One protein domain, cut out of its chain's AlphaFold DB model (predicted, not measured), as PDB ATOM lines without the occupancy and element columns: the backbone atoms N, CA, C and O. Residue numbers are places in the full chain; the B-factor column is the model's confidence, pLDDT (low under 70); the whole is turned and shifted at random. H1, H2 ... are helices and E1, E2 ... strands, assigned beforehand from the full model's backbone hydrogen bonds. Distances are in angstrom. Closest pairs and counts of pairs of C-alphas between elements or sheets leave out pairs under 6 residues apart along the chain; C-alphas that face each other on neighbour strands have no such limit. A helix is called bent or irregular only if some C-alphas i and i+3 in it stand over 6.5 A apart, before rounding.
ATOM      1  N   PRO A  41     -36.705 -44.515 -40.004       89.94
ATOM      2  CA  PRO A  41     -35.578 -43.673 -40.380       89.94
ATOM      3  C   PRO A  41     -36.033 -42.257 -40.733       89.94
ATOM      4  O   PRO A  41     -36.870 -42.059 -41.612       89.94
ATOM      5  N   TRP A  42     -35.431 -41.264 -40.088       92.19
ATOM      6  CA  TRP A  42     -35.642 -39.854 -40.402       92.19
ATOM      7  C   TRP A  42     -34.313 -39.107 -40.441       92.19
ATOM      8  O   TRP A  42     -33.341 -39.537 -39.819       92.19
ATOM      9  N   ILE A  43     -34.249 -37.996 -41.172       94.25
ATOM     10  CA  ILE A  43     -33.118 -37.058 -41.156       94.25
ATOM     11  C   ILE A  43     -33.616 -35.628 -41.033       94.25
ATOM     12  O   ILE A  43     -34.618 -35.263 -41.636       94.25
ATOM     13  N   MET A  44     -32.891 -34.793 -40.294       95.12
ATOM     14  CA  MET A  44     -33.066 -33.347 -40.404       95.12
ATOM     15  C   MET A  44     -32.267 -32.865 -41.613       95.12
ATOM     16  O   MET A  44     -31.046 -33.033 -41.659       95.12
ATOM     17  N   ILE A  45     -32.937 -32.285 -42.606       96.12
ATOM     18  CA  ILE A  45     -32.281 -31.928 -43.865       96.12
ATOM     19  C   ILE A  45     -31.243 -30.826 -43.609       96.12
ATOM     20  O   ILE A  45     -31.448 -29.915 -42.803       96.12
ATOM     21  N   GLY A  46     -30.075 -30.960 -44.240       95.00
ATOM     22  CA  GLY A  46     -28.940 -30.060 -44.040       95.00
ATOM     23  C   GLY A  46     -28.179 -30.276 -42.726       95.00
ATOM     24  O   GLY A  46     -27.150 -29.641 -42.511       95.00
ATOM     25  N   SER A  47     -28.620 -31.178 -41.844       93.50
ATOM     26  CA  SER A  47     -27.900 -31.496 -40.610       93.50
ATOM     27  C   SER A  47     -26.785 -32.522 -40.838       93.50
ATOM     28  O   SER A  47     -26.889 -33.432 -41.661       93.50
ATOM     29  N   ARG A  48     -25.699 -32.411 -40.065       89.88
ATOM     30  CA  ARG A  48     -24.658 -33.454 -39.960       89.88
ATOM     31  C   ARG A  48     -24.844 -34.378 -38.757       89.88
ATOM     32  O   ARG A  48     -24.204 -35.420 -38.704       89.88
ATOM     33  N   LYS A  49     -25.652 -33.970 -37.776       88.31
ATOM     34  CA  LYS A  49     -25.692 -34.581 -36.435       88.31
ATOM     35  C   LYS A  49     -27.019 -35.263 -36.105       88.31
ATOM     36  O   LYS A  49     -27.101 -35.940 -35.090       88.31
ATOM     37  N   TRP A  50     -28.049 -35.059 -36.925       89.00
ATOM     38  CA  TRP A  50     -29.423 -35.413 -36.578       89.00
ATOM     39  C   TRP A  50     -30.037 -36.357 -37.612       89.00
ATOM     40  O   TRP A  50     -30.200 -35.983 -38.777       89.00
ATOM     41  N   GLY A  51     -30.406 -37.555 -37.153       88.88
ATOM     42  CA  GLY A  51     -31.118 -38.568 -37.929       88.88
ATOM     43  C   GLY A  51     -30.282 -39.777 -38.356       88.88
ATOM     44  O   GLY A  51     -29.162 -39.994 -37.899       88.88
ATOM     45  N   SER A  52     -30.859 -40.589 -39.238       93.00
ATOM     46  CA  SER A  52     -30.314 -41.857 -39.717       93.00
ATOM     47  C   SER A  52     -29.216 -41.666 -40.764       93.00
ATOM     48  O   SER A  52     -29.458 -41.189 -41.876       93.00
ATOM     49  N   SER A  53     -28.009 -42.149 -40.456       91.44
ATOM     50  CA  SER A  53     -26.886 -42.186 -41.405       91.44
ATOM     51  C   SER A  53     -27.200 -43.012 -42.657       91.44
ATOM     52  O   SER A  53     -26.790 -42.634 -43.753       91.44
ATOM     53  N   LYS A  54     -27.957 -44.113 -42.523       91.56
ATOM     54  CA  LYS A  54     -28.375 -44.959 -43.659       91.56
ATOM     55  C   LYS A  54     -29.268 -44.168 -44.618       91.56
ATOM     56  O   LYS A  54     -29.049 -44.205 -45.828       91.56
ATOM     57  N   LEU A  55     -30.230 -43.421 -44.073       93.19
ATOM     58  CA  LEU A  55     -31.109 -42.565 -44.867       93.19
ATOM     59  C   LEU A  55     -30.324 -41.426 -45.524       93.19
ATOM     60  O   LEU A  55     -30.484 -41.198 -46.716       93.19
ATOM     61  N   PHE A  56     -29.405 -40.778 -44.805       95.19
ATOM     62  CA  PHE A  56     -28.537 -39.759 -45.403       95.19
ATOM     63  C   PHE A  56     -27.725 -40.309 -46.588       95.19
ATOM     64  O   PHE A  56     -27.665 -39.678 -47.642       95.19
ATOM     65  N   GLN A  57     -27.123 -41.496 -46.454       94.62
ATOM     66  CA  GLN A  57     -26.376 -42.115 -47.553       94.62
ATOM     67  C   GLN A  57     -27.266 -42.376 -48.770       94.62
ATOM     68  O   GLN A  57     -26.868 -42.063 -49.888       94.62
ATOM     69  N   LYS A  58     -28.464 -42.931 -48.559       94.69
ATOM     70  CA  LYS A  58     -29.445 -43.192 -49.620       94.69
ATOM     71  C   LYS A  58     -29.885 -41.890 -50.306       94.69
ATOM     72  O   LYS A  58     -29.695 -41.731 -51.509       94.69
ATOM     73  N   PHE A  59     -30.356 -40.929 -49.520       95.56
ATOM     74  CA  PHE A  59     -30.910 -39.672 -50.009       95.56
ATOM     75  C   PHE A  59     -29.859 -38.783 -50.694       95.56
ATOM     76  O   PHE A  59     -30.057 -38.331 -51.821       95.56
ATOM     77  N   CYS A  60     -28.706 -38.563 -50.050       96.50
ATOM     78  CA  CYS A  60     -27.686 -37.629 -50.531       96.50
ATOM     79  C   CYS A  60     -26.594 -38.284 -51.381       96.50
ATOM     80  O   CYS A  60     -26.280 -37.787 -52.462       96.50
ATOM     81  N   LEU A  61     -25.983 -39.374 -50.904       95.69
ATOM     82  CA  LEU A  61     -24.768 -39.921 -51.528       95.69
ATOM     83  C   LEU A  61     -25.071 -40.854 -52.702       95.69
ATOM     84  O   LEU A  61     -24.347 -40.836 -53.691       95.69
ATOM     85  N   LYS A  62     -26.159 -41.630 -52.627       95.75
ATOM     86  CA  LYS A  62     -26.624 -42.476 -53.739       95.75
ATOM     87  C   LYS A  62     -27.428 -41.702 -54.790       95.75
ATOM     88  O   LYS A  62     -27.817 -42.272 -55.802       95.75
ATOM     89  N   GLY A  63     -27.634 -40.400 -54.579       94.94
ATOM     90  CA  GLY A  63     -28.165 -39.486 -55.590       94.94
ATOM     91  C   GLY A  63     -29.688 -39.454 -55.724       94.94
ATOM     92  O   GLY A  63     -30.177 -38.841 -56.672       94.94
ATOM     93  N   GLU A  64     -30.446 -40.044 -54.797       96.75
ATOM     94  CA  GLU A  64     -31.914 -40.011 -54.857       96.75
ATOM     95  C   GLU A  64     -32.463 -38.585 -54.802       96.75
ATOM     96  O   GLU A  64     -33.316 -38.230 -55.612       96.75
ATOM     97  N   PHE A  65     -31.909 -37.711 -53.954       98.06
ATOM     98  CA  PHE A  65     -32.379 -36.331 -53.903       98.06
ATOM     99  C   PHE A  65     -32.135 -35.581 -55.219       98.06
ATOM    100  O   PHE A  65     -32.996 -34.836 -55.677       98.06
ATOM    101  N   ARG A  66     -31.005 -35.836 -55.900       98.06
ATOM    102  CA  ARG A  66     -30.749 -35.267 -57.237       98.06
ATOM    103  C   ARG A  66     -31.783 -35.743 -58.256       98.06
ATOM    104  O   ARG A  66     -32.174 -34.969 -59.123       98.06
ATOM    105  N   LYS A  67     -32.210 -37.006 -58.169       98.12
ATOM    106  CA  LYS A  67     -33.252 -37.563 -59.037       98.12
ATOM    107  C   LYS A  67     -34.597 -36.873 -58.784       98.12
ATOM    108  O   LYS A  67     -35.204 -36.387 -59.732       98.12
ATOM    109  N   ILE A  68     -34.994 -36.738 -57.520       98.31
ATOM    110  CA  ILE A  68     -36.239 -36.069 -57.108       98.31
ATOM    111  C   ILE A  68     -36.264 -34.606 -57.566       98.31
ATOM    112  O   ILE A  68     -37.250 -34.161 -58.148       98.31
ATOM    113  N   LEU A  69     -35.165 -33.867 -57.387       98.12
ATOM    114  CA  LEU A  69     -35.053 -32.472 -57.836       98.12
ATOM    115  C   LEU A  69     -35.214 -32.321 -59.357       98.12
ATOM    116  O   LEU A  69     -35.855 -31.375 -59.815       98.12
ATOM    117  N   LYS A  70     -34.677 -33.266 -60.140       97.44
ATOM    118  CA  LYS A  70     -34.863 -33.298 -61.599       97.44
ATOM    119  C   LYS A  70     -36.311 -33.597 -61.983       97.44
ATOM    120  O   LYS A  70     -36.849 -32.957 -62.883       97.44
ATOM    121  N   GLU A  71     -36.954 -34.543 -61.304       98.06
ATOM    122  CA  GLU A  71     -38.363 -34.894 -61.534       98.06
ATOM    123  C   GLU A  71     -39.331 -33.778 -61.130       98.06
ATOM    124  O   GLU A  71     -40.383 -33.622 -61.753       98.06
ATOM    125  N   ALA A  72     -38.955 -32.962 -60.143       97.25
ATOM    126  CA  ALA A  72     -39.680 -31.757 -59.754       97.25
ATOM    127  C   ALA A  72     -39.557 -30.624 -60.793       97.25
ATOM    128  O   ALA A  72     -40.184 -29.582 -60.631       97.25
ATOM    129  N   ARG A  73     -38.770 -30.813 -61.867       95.81
ATOM    130  CA  ARG A  73     -38.617 -29.866 -62.988       95.81
ATOM    131  C   ARG A  73     -38.297 -28.431 -62.547       95.81
ATOM    132  O   ARG A  73     -38.667 -27.474 -63.220       95.81
ATOM    133  N   LEU A  74     -37.595 -28.281 -61.426       95.44
ATOM    134  CA  LEU A  74     -37.169 -26.976 -60.924       95.44
ATOM    135  C   LEU A  74     -36.099 -26.374 -61.853       95.44
ATOM    136  O   LEU A  74     -35.363 -27.132 -62.493       95.44
ATOM    137  N   PRO A  75     -35.928 -25.043 -61.892       97.06
ATOM    138  CA  PRO A  75     -34.778 -24.428 -62.551       97.06
ATOM    139  C   PRO A  75     -33.459 -25.016 -62.034       97.06
ATOM    140  O   PRO A  75     -33.330 -25.298 -60.842       97.06
ATOM    141  N   GLU A  76     -32.464 -25.187 -62.908       97.38
ATOM    142  CA  GLU A  76     -31.181 -25.820 -62.553       97.38
ATOM    143  C   GLU A  76     -30.495 -25.128 -61.364       97.38
ATOM    144  O   GLU A  76     -29.972 -25.791 -60.466       97.38
ATOM    145  N   GLU A  77     -30.575 -23.798 -61.306       97.81
ATOM    146  CA  GLU A  77     -30.077 -23.009 -60.180       97.81
ATOM    147  C   GLU A  77     -30.728 -23.424 -58.853       97.81
ATOM    148  O   GLU A  77     -30.022 -23.658 -57.872       97.81
ATOM    149  N   LYS A  78     -32.056 -23.594 -58.837       98.06
ATOM    150  CA  LYS A  78     -32.813 -24.007 -57.649       98.06
ATOM    151  C   LYS A  78     -32.541 -25.451 -57.259       98.06
ATOM    152  O   LYS A  78     -32.409 -25.743 -56.073       98.06
ATOM    153  N   GLN A  79     -32.375 -26.345 -58.235       98.38
ATOM    154  CA  GLN A  79     -31.940 -27.717 -57.961       98.38
ATOM    155  C   GLN A  79     -30.573 -27.729 -57.265       98.38
ATOM    156  O   GLN A  79     -30.394 -28.419 -56.261       98.38
ATOM    157  N   ARG A  80     -29.611 -26.947 -57.772       98.25
ATOM    158  CA  ARG A  80     -28.279 -26.835 -57.172       98.25
ATOM    159  C   ARG A  80     -28.348 -26.242 -55.767       98.25
ATOM    160  O   ARG A  80     -27.758 -26.812 -54.858       98.25
ATOM    161  N   GLU A  81     -29.079 -25.144 -55.583       98.19
ATOM    162  CA  GLU A  81     -29.242 -24.475 -54.286       98.19
ATOM    163  C   GLU A  81     -29.792 -25.437 -53.220       98.19
ATOM    164  O   GLU A  81     -29.192 -25.601 -52.156       98.19
ATOM    165  N   LEU A  82     -30.885 -26.141 -53.533       98.38
ATOM    166  CA  LEU A  82     -31.491 -27.130 -52.641       98.38
ATOM    167  C   LEU A  82     -30.544 -28.294 -52.346       98.38
ATOM    168  O   LEU A  82     -30.421 -28.712 -51.193       98.38
ATOM    169  N   PHE A  83     -29.871 -28.821 -53.375       98.50
ATOM    170  CA  PHE A  83     -28.951 -29.938 -53.205       98.50
ATOM    171  C   PHE A  83     -27.761 -29.563 -52.318       98.50
ATOM    172  O   PHE A  83     -27.452 -30.298 -51.381       98.50
ATOM    173  N   GLU A  84     -27.109 -28.430 -52.572       98.31
ATOM    174  CA  GLU A  84     -25.962 -27.986 -51.777       98.31
ATOM    175  C   GLU A  84     -26.368 -27.701 -50.328       98.31
ATOM    176  O   GLU A  84     -25.690 -28.132 -49.393       98.31
ATOM    177  N   ALA A  85     -27.530 -27.079 -50.119       98.19
ATOM    178  CA  ALA A  85     -28.045 -26.815 -48.784       98.19
ATOM    179  C   ALA A  85     -28.378 -28.097 -47.992       98.19
ATOM    180  O   ALA A  85     -28.188 -28.130 -46.772       98.19
ATOM    181  N   ALA A  86     -28.843 -29.157 -48.665       97.81
ATOM    182  CA  ALA A  86     -29.202 -30.434 -48.042       97.81
ATOM    183  C   ALA A  86     -28.019 -31.400 -47.871       97.81
ATOM    184  O   ALA A  86     -27.875 -32.034 -46.824       97.81
ATOM    185  N   CYS A  87     -27.205 -31.545 -48.914       97.69
ATOM    186  CA  CYS A  87     -26.270 -32.652 -49.116       97.69
ATOM    187  C   CYS A  87     -24.830 -32.198 -49.388       97.69
ATOM    188  O   CYS A  87     -23.924 -33.034 -49.339       97.69
ATOM    189  N   GLY A  88     -24.611 -30.907 -49.653       96.75
ATOM    190  CA  GLY A  88     -23.302 -30.336 -49.955       96.75
ATOM    191  C   GLY A  88     -22.310 -30.391 -48.785       96.75
ATOM    192  O   GLY A  88     -22.664 -30.784 -47.660       96.75
ATOM    193  N   PRO A  89     -21.046 -29.994 -49.026       94.94
ATOM    194  CA  PRO A  89     -20.046 -29.877 -47.972       94.94
ATOM    195  C   PRO A  89     -20.509 -28.868 -46.919       94.94
ATOM    196  O   PRO A  89     -20.578 -29.220 -45.747       94.94
ATOM    197  N   GLU A  90     -20.982 -27.692 -47.328       95.25
ATOM    198  CA  GLU A  90     -21.464 -26.623 -46.437       95.25
ATOM    199  C   GLU A  90     -22.960 -26.737 -46.095       95.25
ATOM    200  O   GLU A  90     -23.626 -25.742 -45.797       95.25
ATOM    201  N   ARG A  91     -23.511 -27.959 -46.139       96.38
ATOM    202  CA  ARG A  91     -24.924 -28.197 -45.835       96.38
ATOM    203  C   ARG A  91     -25.310 -27.634 -44.468       96.38
ATOM    204  O   ARG A  91     -24.585 -27.800 -43.482       96.38
ATOM    205  N   SER A  92     -26.477 -27.001 -44.407       96.69
ATOM    206  CA  SER A  92     -27.044 -26.511 -43.156       96.69
ATOM    207  C   SER A  92     -28.563 -26.491 -43.214       96.69
ATOM    208  O   SER A  92     -29.171 -26.171 -44.236       96.69
ATOM    209  N   THR A  93     -29.183 -26.784 -42.078       95.25
ATOM    210  CA  THR A  93     -30.638 -26.759 -41.927       95.25
ATOM    211  C   THR A  93     -31.228 -25.394 -42.285       95.25
ATOM    212  O   THR A  93     -32.197 -25.319 -43.034       95.25
ATOM    213  N   ALA A  94     -30.594 -24.307 -41.839       94.56
ATOM    214  CA  ALA A  94     -31.039 -22.951 -42.147       94.56
ATOM    215  C   ALA A  94     -30.905 -22.603 -43.640       94.56
ATOM    216  O   ALA A  94     -31.769 -21.923 -44.192       94.56
ATOM    217  N   ALA A  95     -29.842 -23.056 -44.319       96.50
ATOM    218  CA  ALA A  95     -29.731 -22.875 -45.765       96.50
ATOM    219  C   ALA A  95     -30.835 -23.637 -46.502       96.50
ATOM    220  O   ALA A  95     -31.435 -23.077 -47.413       96.50
ATOM    221  N   PHE A  96     -31.146 -24.865 -46.077       97.38
ATOM    222  CA  PHE A  96     -32.163 -25.669 -46.748       97.38
ATOM    223  C   PHE A  96     -33.562 -25.074 -46.591       97.38
ATOM    224  O   PHE A  96     -34.281 -24.952 -47.576       97.38
ATOM    225  N   VAL A  97     -33.920 -24.635 -45.379       95.81
ATOM    226  CA  VAL A  97     -35.184 -23.927 -45.124       95.81
ATOM    227  C   VAL A  97     -35.295 -22.698 -46.028       95.81
ATOM    228  O   VAL A  97     -36.291 -22.546 -46.730       95.81
ATOM    229  N   ARG A  98     -34.259 -21.849 -46.083       95.94
ATOM    230  CA  ARG A  98     -34.268 -20.659 -46.952       95.94
ATOM    231  C   ARG A  98     -34.428 -21.019 -48.428       95.94
ATOM    232  O   ARG A  98     -35.267 -20.422 -49.091       95.94
ATOM    233  N   ALA A  99     -33.680 -22.006 -48.919       97.50
ATOM    234  CA  ALA A  99     -33.774 -22.456 -50.305       97.50
ATOM    235  C   ALA A  99     -35.181 -22.991 -50.628       97.50
ATOM    236  O   ALA A  99     -35.769 -22.608 -51.637       97.50
ATOM    237  N   TYR A 100     -35.759 -23.808 -49.743       97.19
ATOM    238  CA  TYR A 100     -37.091 -24.395 -49.903       97.19
ATOM    239  C   TYR A 100     -38.213 -23.348 -49.907       97.19
ATOM    240  O   TYR A 100     -39.090 -23.401 -50.765       97.19
ATOM    241  N   TYR A 101     -38.173 -22.362 -49.006       95.31
ATOM    242  CA  TYR A 101     -39.165 -21.275 -48.980       95.31
ATOM    243  C   TYR A 101     -38.877 -20.147 -49.980       95.31
ATOM    244  O   TYR A 101     -39.712 -19.263 -50.140       95.31
ATOM    245  N   SER A 102     -37.735 -20.173 -50.675       96.50
ATOM    246  CA  SER A 102     -37.492 -19.296 -51.829       96.50
ATOM    247  C   SER A 102     -38.198 -19.771 -53.102       96.50
ATOM    248  O   SER A 102     -38.259 -19.023 -54.076       96.50
ATOM    249  N   LEU A 103     -38.683 -21.018 -53.113       97.06
ATOM    250  CA  LEU A 103     -39.546 -21.527 -54.169       97.06
ATOM    251  C   LEU A 103     -40.922 -20.868 -54.067       97.06
ATOM    252  O   LEU A 103     -41.435 -20.668 -52.959       97.06
ATOM    253  N   ASP A 104     -41.536 -20.608 -55.217       96.69
ATOM    254  CA  ASP A 104     -42.966 -20.324 -55.262       96.69
ATOM    255  C   ASP A 104     -43.789 -21.532 -54.776       96.69
ATOM    256  O   ASP A 104     -43.287 -22.648 -54.583       96.69
ATOM    257  N   ASP A 105     -45.069 -21.285 -54.518       95.88
ATOM    258  CA  ASP A 105     -45.952 -22.271 -53.905       95.88
ATOM    259  C   ASP A 105     -46.139 -23.510 -54.791       95.88
ATOM    260  O   ASP A 105     -46.137 -24.627 -54.273       95.88
ATOM    261  N   GLU A 106     -46.231 -23.337 -56.112       97.25
ATOM    262  CA  GLU A 106     -46.403 -24.434 -57.070       97.25
ATOM    263  C   GLU A 106     -45.166 -25.339 -57.097       97.25
ATOM    264  O   GLU A 106     -45.269 -26.557 -56.936       97.25
ATOM    265  N   ALA A 107     -43.976 -24.747 -57.213       97.62
ATOM    266  CA  ALA A 107     -42.707 -25.458 -57.184       97.62
ATOM    267  C   ALA A 107     -42.506 -26.204 -55.858       97.62
ATOM    268  O   ALA A 107     -42.001 -27.331 -55.841       97.62
ATOM    269  N   ARG A 108     -42.921 -25.596 -54.744       97.00
ATOM    270  CA  ARG A 108     -42.821 -26.195 -53.411       97.00
ATOM    271  C   ARG A 108     -43.778 -27.374 -53.234       97.00
ATOM    272  O   ARG A 108     -43.357 -28.413 -52.722       97.00
ATOM    273  N   ILE A 109     -45.027 -27.239 -53.686       96.62
ATOM    274  CA  ILE A 109     -46.016 -28.327 -53.697       96.62
ATOM    275  C   ILE A 109     -45.510 -29.480 -54.563       96.62
ATOM    276  O   ILE A 109     -45.417 -30.606 -54.081       96.62
ATOM    277  N   ASN A 110     -45.077 -29.199 -55.793       97.81
ATOM    278  CA  ASN A 110     -44.576 -30.226 -56.702       97.81
ATOM    279  C   ASN A 110     -43.338 -30.942 -56.135       97.81
ATOM    280  O   ASN A 110     -43.237 -32.164 -56.217       97.81
ATOM    281  N   LEU A 111     -42.402 -30.220 -55.504       98.12
ATOM    282  CA  LEU A 111     -41.257 -30.845 -54.837       98.12
ATOM    283  C   LEU A 111     -41.698 -31.779 -53.699       98.12
ATOM    284  O   LEU A 111     -41.159 -32.882 -53.584       98.12
ATOM    285  N   ARG A 112     -42.674 -31.367 -52.881       97.31
ATOM    286  CA  ARG A 112     -43.241 -32.211 -51.820       97.31
ATOM    287  C   ARG A 112     -43.879 -33.473 -52.401       97.31
ATOM    288  O   ARG A 112     -43.539 -34.566 -51.963       97.31
ATOM    289  N   GLU A 113     -44.691 -33.344 -53.446       97.50
ATOM    290  CA  GLU A 113     -45.287 -34.494 -54.134       97.50
ATOM    291  C   GLU A 113     -44.226 -35.438 -54.714       97.50
ATOM    292  O   GLU A 113     -44.368 -36.659 -54.647       97.50
ATOM    293  N   LYS A 114     -43.132 -34.922 -55.296       98.19
ATOM    294  CA  LYS A 114     -42.051 -35.791 -55.794       98.19
ATOM    295  C   LYS A 114     -41.316 -36.500 -54.664       98.19
ATOM    296  O   LYS A 114     -40.950 -37.655 -54.839       98.19
ATOM    297  N   LEU A 115     -41.133 -35.866 -53.508       97.38
ATOM    298  CA  LEU A 115     -40.596 -36.549 -52.328       97.38
ATOM    299  C   LEU A 115     -41.529 -37.690 -51.891       97.38
ATOM    300  O   LEU A 115     -41.069 -38.819 -51.723       97.38
ATOM    301  N   GLU A 116     -42.834 -37.432 -51.807       95.56
ATOM    302  CA  GLU A 116     -43.842 -38.426 -51.408       95.56
ATOM    303  C   GLU A 116     -43.913 -39.613 -52.374       95.56
ATOM    304  O   GLU A 116     -43.936 -40.763 -51.934       95.56
ATOM    305  N   ASN A 117     -43.826 -39.364 -53.683       95.88
ATOM    306  CA  ASN A 117     -43.772 -40.415 -54.707       95.88
ATOM    307  C   ASN A 117     -42.532 -41.321 -54.591       95.88
ATOM    308  O   ASN A 117     -42.554 -42.459 -55.055       95.88
ATOM    309  N   HIS A 118     -41.453 -40.837 -53.968       95.38
ATOM    310  CA  HIS A 118     -40.256 -41.632 -53.655       95.38
ATOM    311  C   HIS A 118     -40.295 -42.222 -52.237       95.38
ATOM    312  O   HIS A 118     -39.310 -42.795 -51.775       95.38
ATOM    313  N   GLY A 119     -41.438 -42.122 -51.554       93.19
ATOM    314  CA  GLY A 119     -41.640 -42.649 -50.211       93.19
ATOM    315  C   GLY A 119     -41.001 -41.790 -49.127       93.19
ATOM    316  O   GLY A 119     -40.538 -42.323 -48.119       93.19
ATOM    317  N   TYR A 120     -40.985 -40.471 -49.314       94.31
ATOM    318  CA  TYR A 120     -40.524 -39.520 -48.312       94.31
ATOM    319  C   TYR A 120     -41.614 -38.558 -47.873       94.31
ATOM    320  O   TYR A 120     -42.228 -37.894 -48.699       94.31
ATOM    321  N   ILE A 121     -41.779 -38.399 -46.562       93.75
ATOM    322  CA  ILE A 121     -42.639 -37.351 -46.005       93.75
ATOM    323  C   ILE A 121     -41.754 -36.208 -45.515       93.75
ATOM    324  O   ILE A 121     -40.845 -36.419 -44.708       93.75
ATOM    325  N   LEU A 122     -42.028 -35.001 -46.009       94.62
ATOM    326  CA  LEU A 122     -41.345 -33.775 -45.611       94.62
ATOM    327  C   LEU A 122     -42.188 -33.015 -44.587       94.62
ATOM    328  O   LEU A 122     -43.250 -32.493 -44.921       94.62
ATOM    329  N   ASN A 123     -41.671 -32.894 -43.370       91.69
ATOM    330  CA  ASN A 123     -42.352 -32.237 -42.264       91.69
ATOM    331  C   ASN A 123     -41.568 -31.029 -41.751       91.69
ATOM    332  O   ASN A 123     -40.337 -30.964 -41.835       91.69
ATOM    333  N   GLU A 124     -42.303 -30.085 -41.178       89.50
ATOM    334  CA  GLU A 124     -41.749 -28.915 -40.510       89.50
ATOM    335  C   GLU A 124     -41.400 -29.259 -39.064       89.50
ATOM    336  O   GLU A 124     -42.197 -29.854 -38.342       89.50
ATOM    337  N   PHE A 125     -40.191 -28.895 -38.635       79.75
ATOM    338  CA  PHE A 125     -39.853 -28.907 -37.220       79.75
ATOM    339  C   PHE A 125     -40.313 -27.570 -36.634       79.75
ATOM    340  O   PHE A 125     -39.749 -26.528 -37.012       79.75
ATOM    341  N   PRO A 126     -41.342 -27.574 -35.771       70.19
ATOM    342  CA  PRO A 126     -41.910 -26.342 -35.268       70.19
ATOM    343  C   PRO A 126     -40.881 -25.558 -34.455       70.19
ATOM    344  O   PRO A 126     -39.905 -26.093 -33.915       70.19
TER     345      PRO A 126
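What this domain is: This is residues 41 to 126 of the 127 residues of an uncharacterized protein of Thermosulfurimonas marina (UniProt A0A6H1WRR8). Three helices, H2, H3 and H4, fold back and forth as two helical hairpins that share H3, and H5 crosses from near the last residues of H4 back to the side of H2. H1 leads into H2 at a corner, while two single strands, E1 beside H1 and E2 beside H5, lie near each other without pairing. The printed part has 86 residues, with five named helices and two named strands in the order E1, H1, H2, H3, H4, H5, E2; the class is mostly helix. It is compact, with a radius of gyration of the C-alphas of 11.7 A, and rounded, spanning 30 by 26 by 24 A.

Where its parts are: Begin at C-alpha 42, at (-35.642, -39.854, -40.402), where the strand E1 starts; it holds residues 42 to 44 and is 7.0 A long from first to last C-alpha. Read on to Ser 53, where H1 begins; it runs to Leu 61 and is 10.6 A long. H1 is neither bent nor irregular, but only just: C-alphas 58 and 61 are 6.0 A apart. H2 follows with residues 64 to 71, also 10.6 A long. Find C-alpha 76 at (-31.181, -25.820, -62.553); from there H3 runs to residue 87 over 15.9 A. H4 takes residues 93 to 101, 12.4 A long. H5, the longest helix, takes residues 105 to 117 and is 18.3 A long. Last comes the strand E2, residues 120 to 125, 15.4 A long, which ends at C-alpha 125 at (-39.853, -28.907, -37.220).

How they stand to each other: Look first at H2 and H3, the hubs, each touching three other helices. They form a helical hairpin: they touch at a shallow tilt of 19 degrees, opposite ways, H3 with residues 79 to 83 alone, and their closest C-alphas are those of Leu 69 and Gln 79, 5.7 A apart. H3 and H4 form the next helical hairpin and touch with 12 pairs of C-alphas within 8 A, the closest those of Ala 85 and Phe 96 at 4.7 A; the tilt is shallow, 28 degrees, opposite ways. H5 touches H2 with residues 111 to 115 alone, the closest C-alphas being those of Ile 68 and Lys 114 at 6.0 A, at a steep tilt of 50 degrees, opposite ways. Of these three pairs two are at a shallow tilt, and the helix packing is mostly aligned, but only just. H4 and H5 are close but not clearly touching, with the C-alphas of Tyr 100 and Arg 108 closest at 7.0 A. H1 and H2 only just touch, and only at the corner by their link, with 3 pairs of C-alphas within 8 A; the closest are those of Phe 59 and Phe 65, 5.3 A apart. H1 and H3 also only just touch, with 3 pairs, and only at their ends, where the C-alphas of Cys 60 and Cys 87 are closest at 5.4 A. Among the pairs that stay apart are H2 and H4, and H3 and H5. For E1 and H1 the closest C-alphas are those of Ile 43 and Phe 56, 6.8 A apart; for E2 and H5 they are those of Leu 122 and Arg 112, 6.7 A apart. E1 and E2 are near each other, with 8 pairs of C-alphas within 10 A, and each pairs with no named strand. In H1, H2, H3, H4 and H5 every O i to N i+4 pair is within hydrogen-bond range.

The domain as a whole: The two C-alphas farthest apart are those of Lys 49 and Glu 106, at 30.9 A. Read from residue 41 to 126 and you meet no cut in the printed part. The link from E1 to H1, 8 residues, is short; the other five links are tight. In the B-factor column the mean pLDDT of the printed part is 95.2, and no printed residue is under 70.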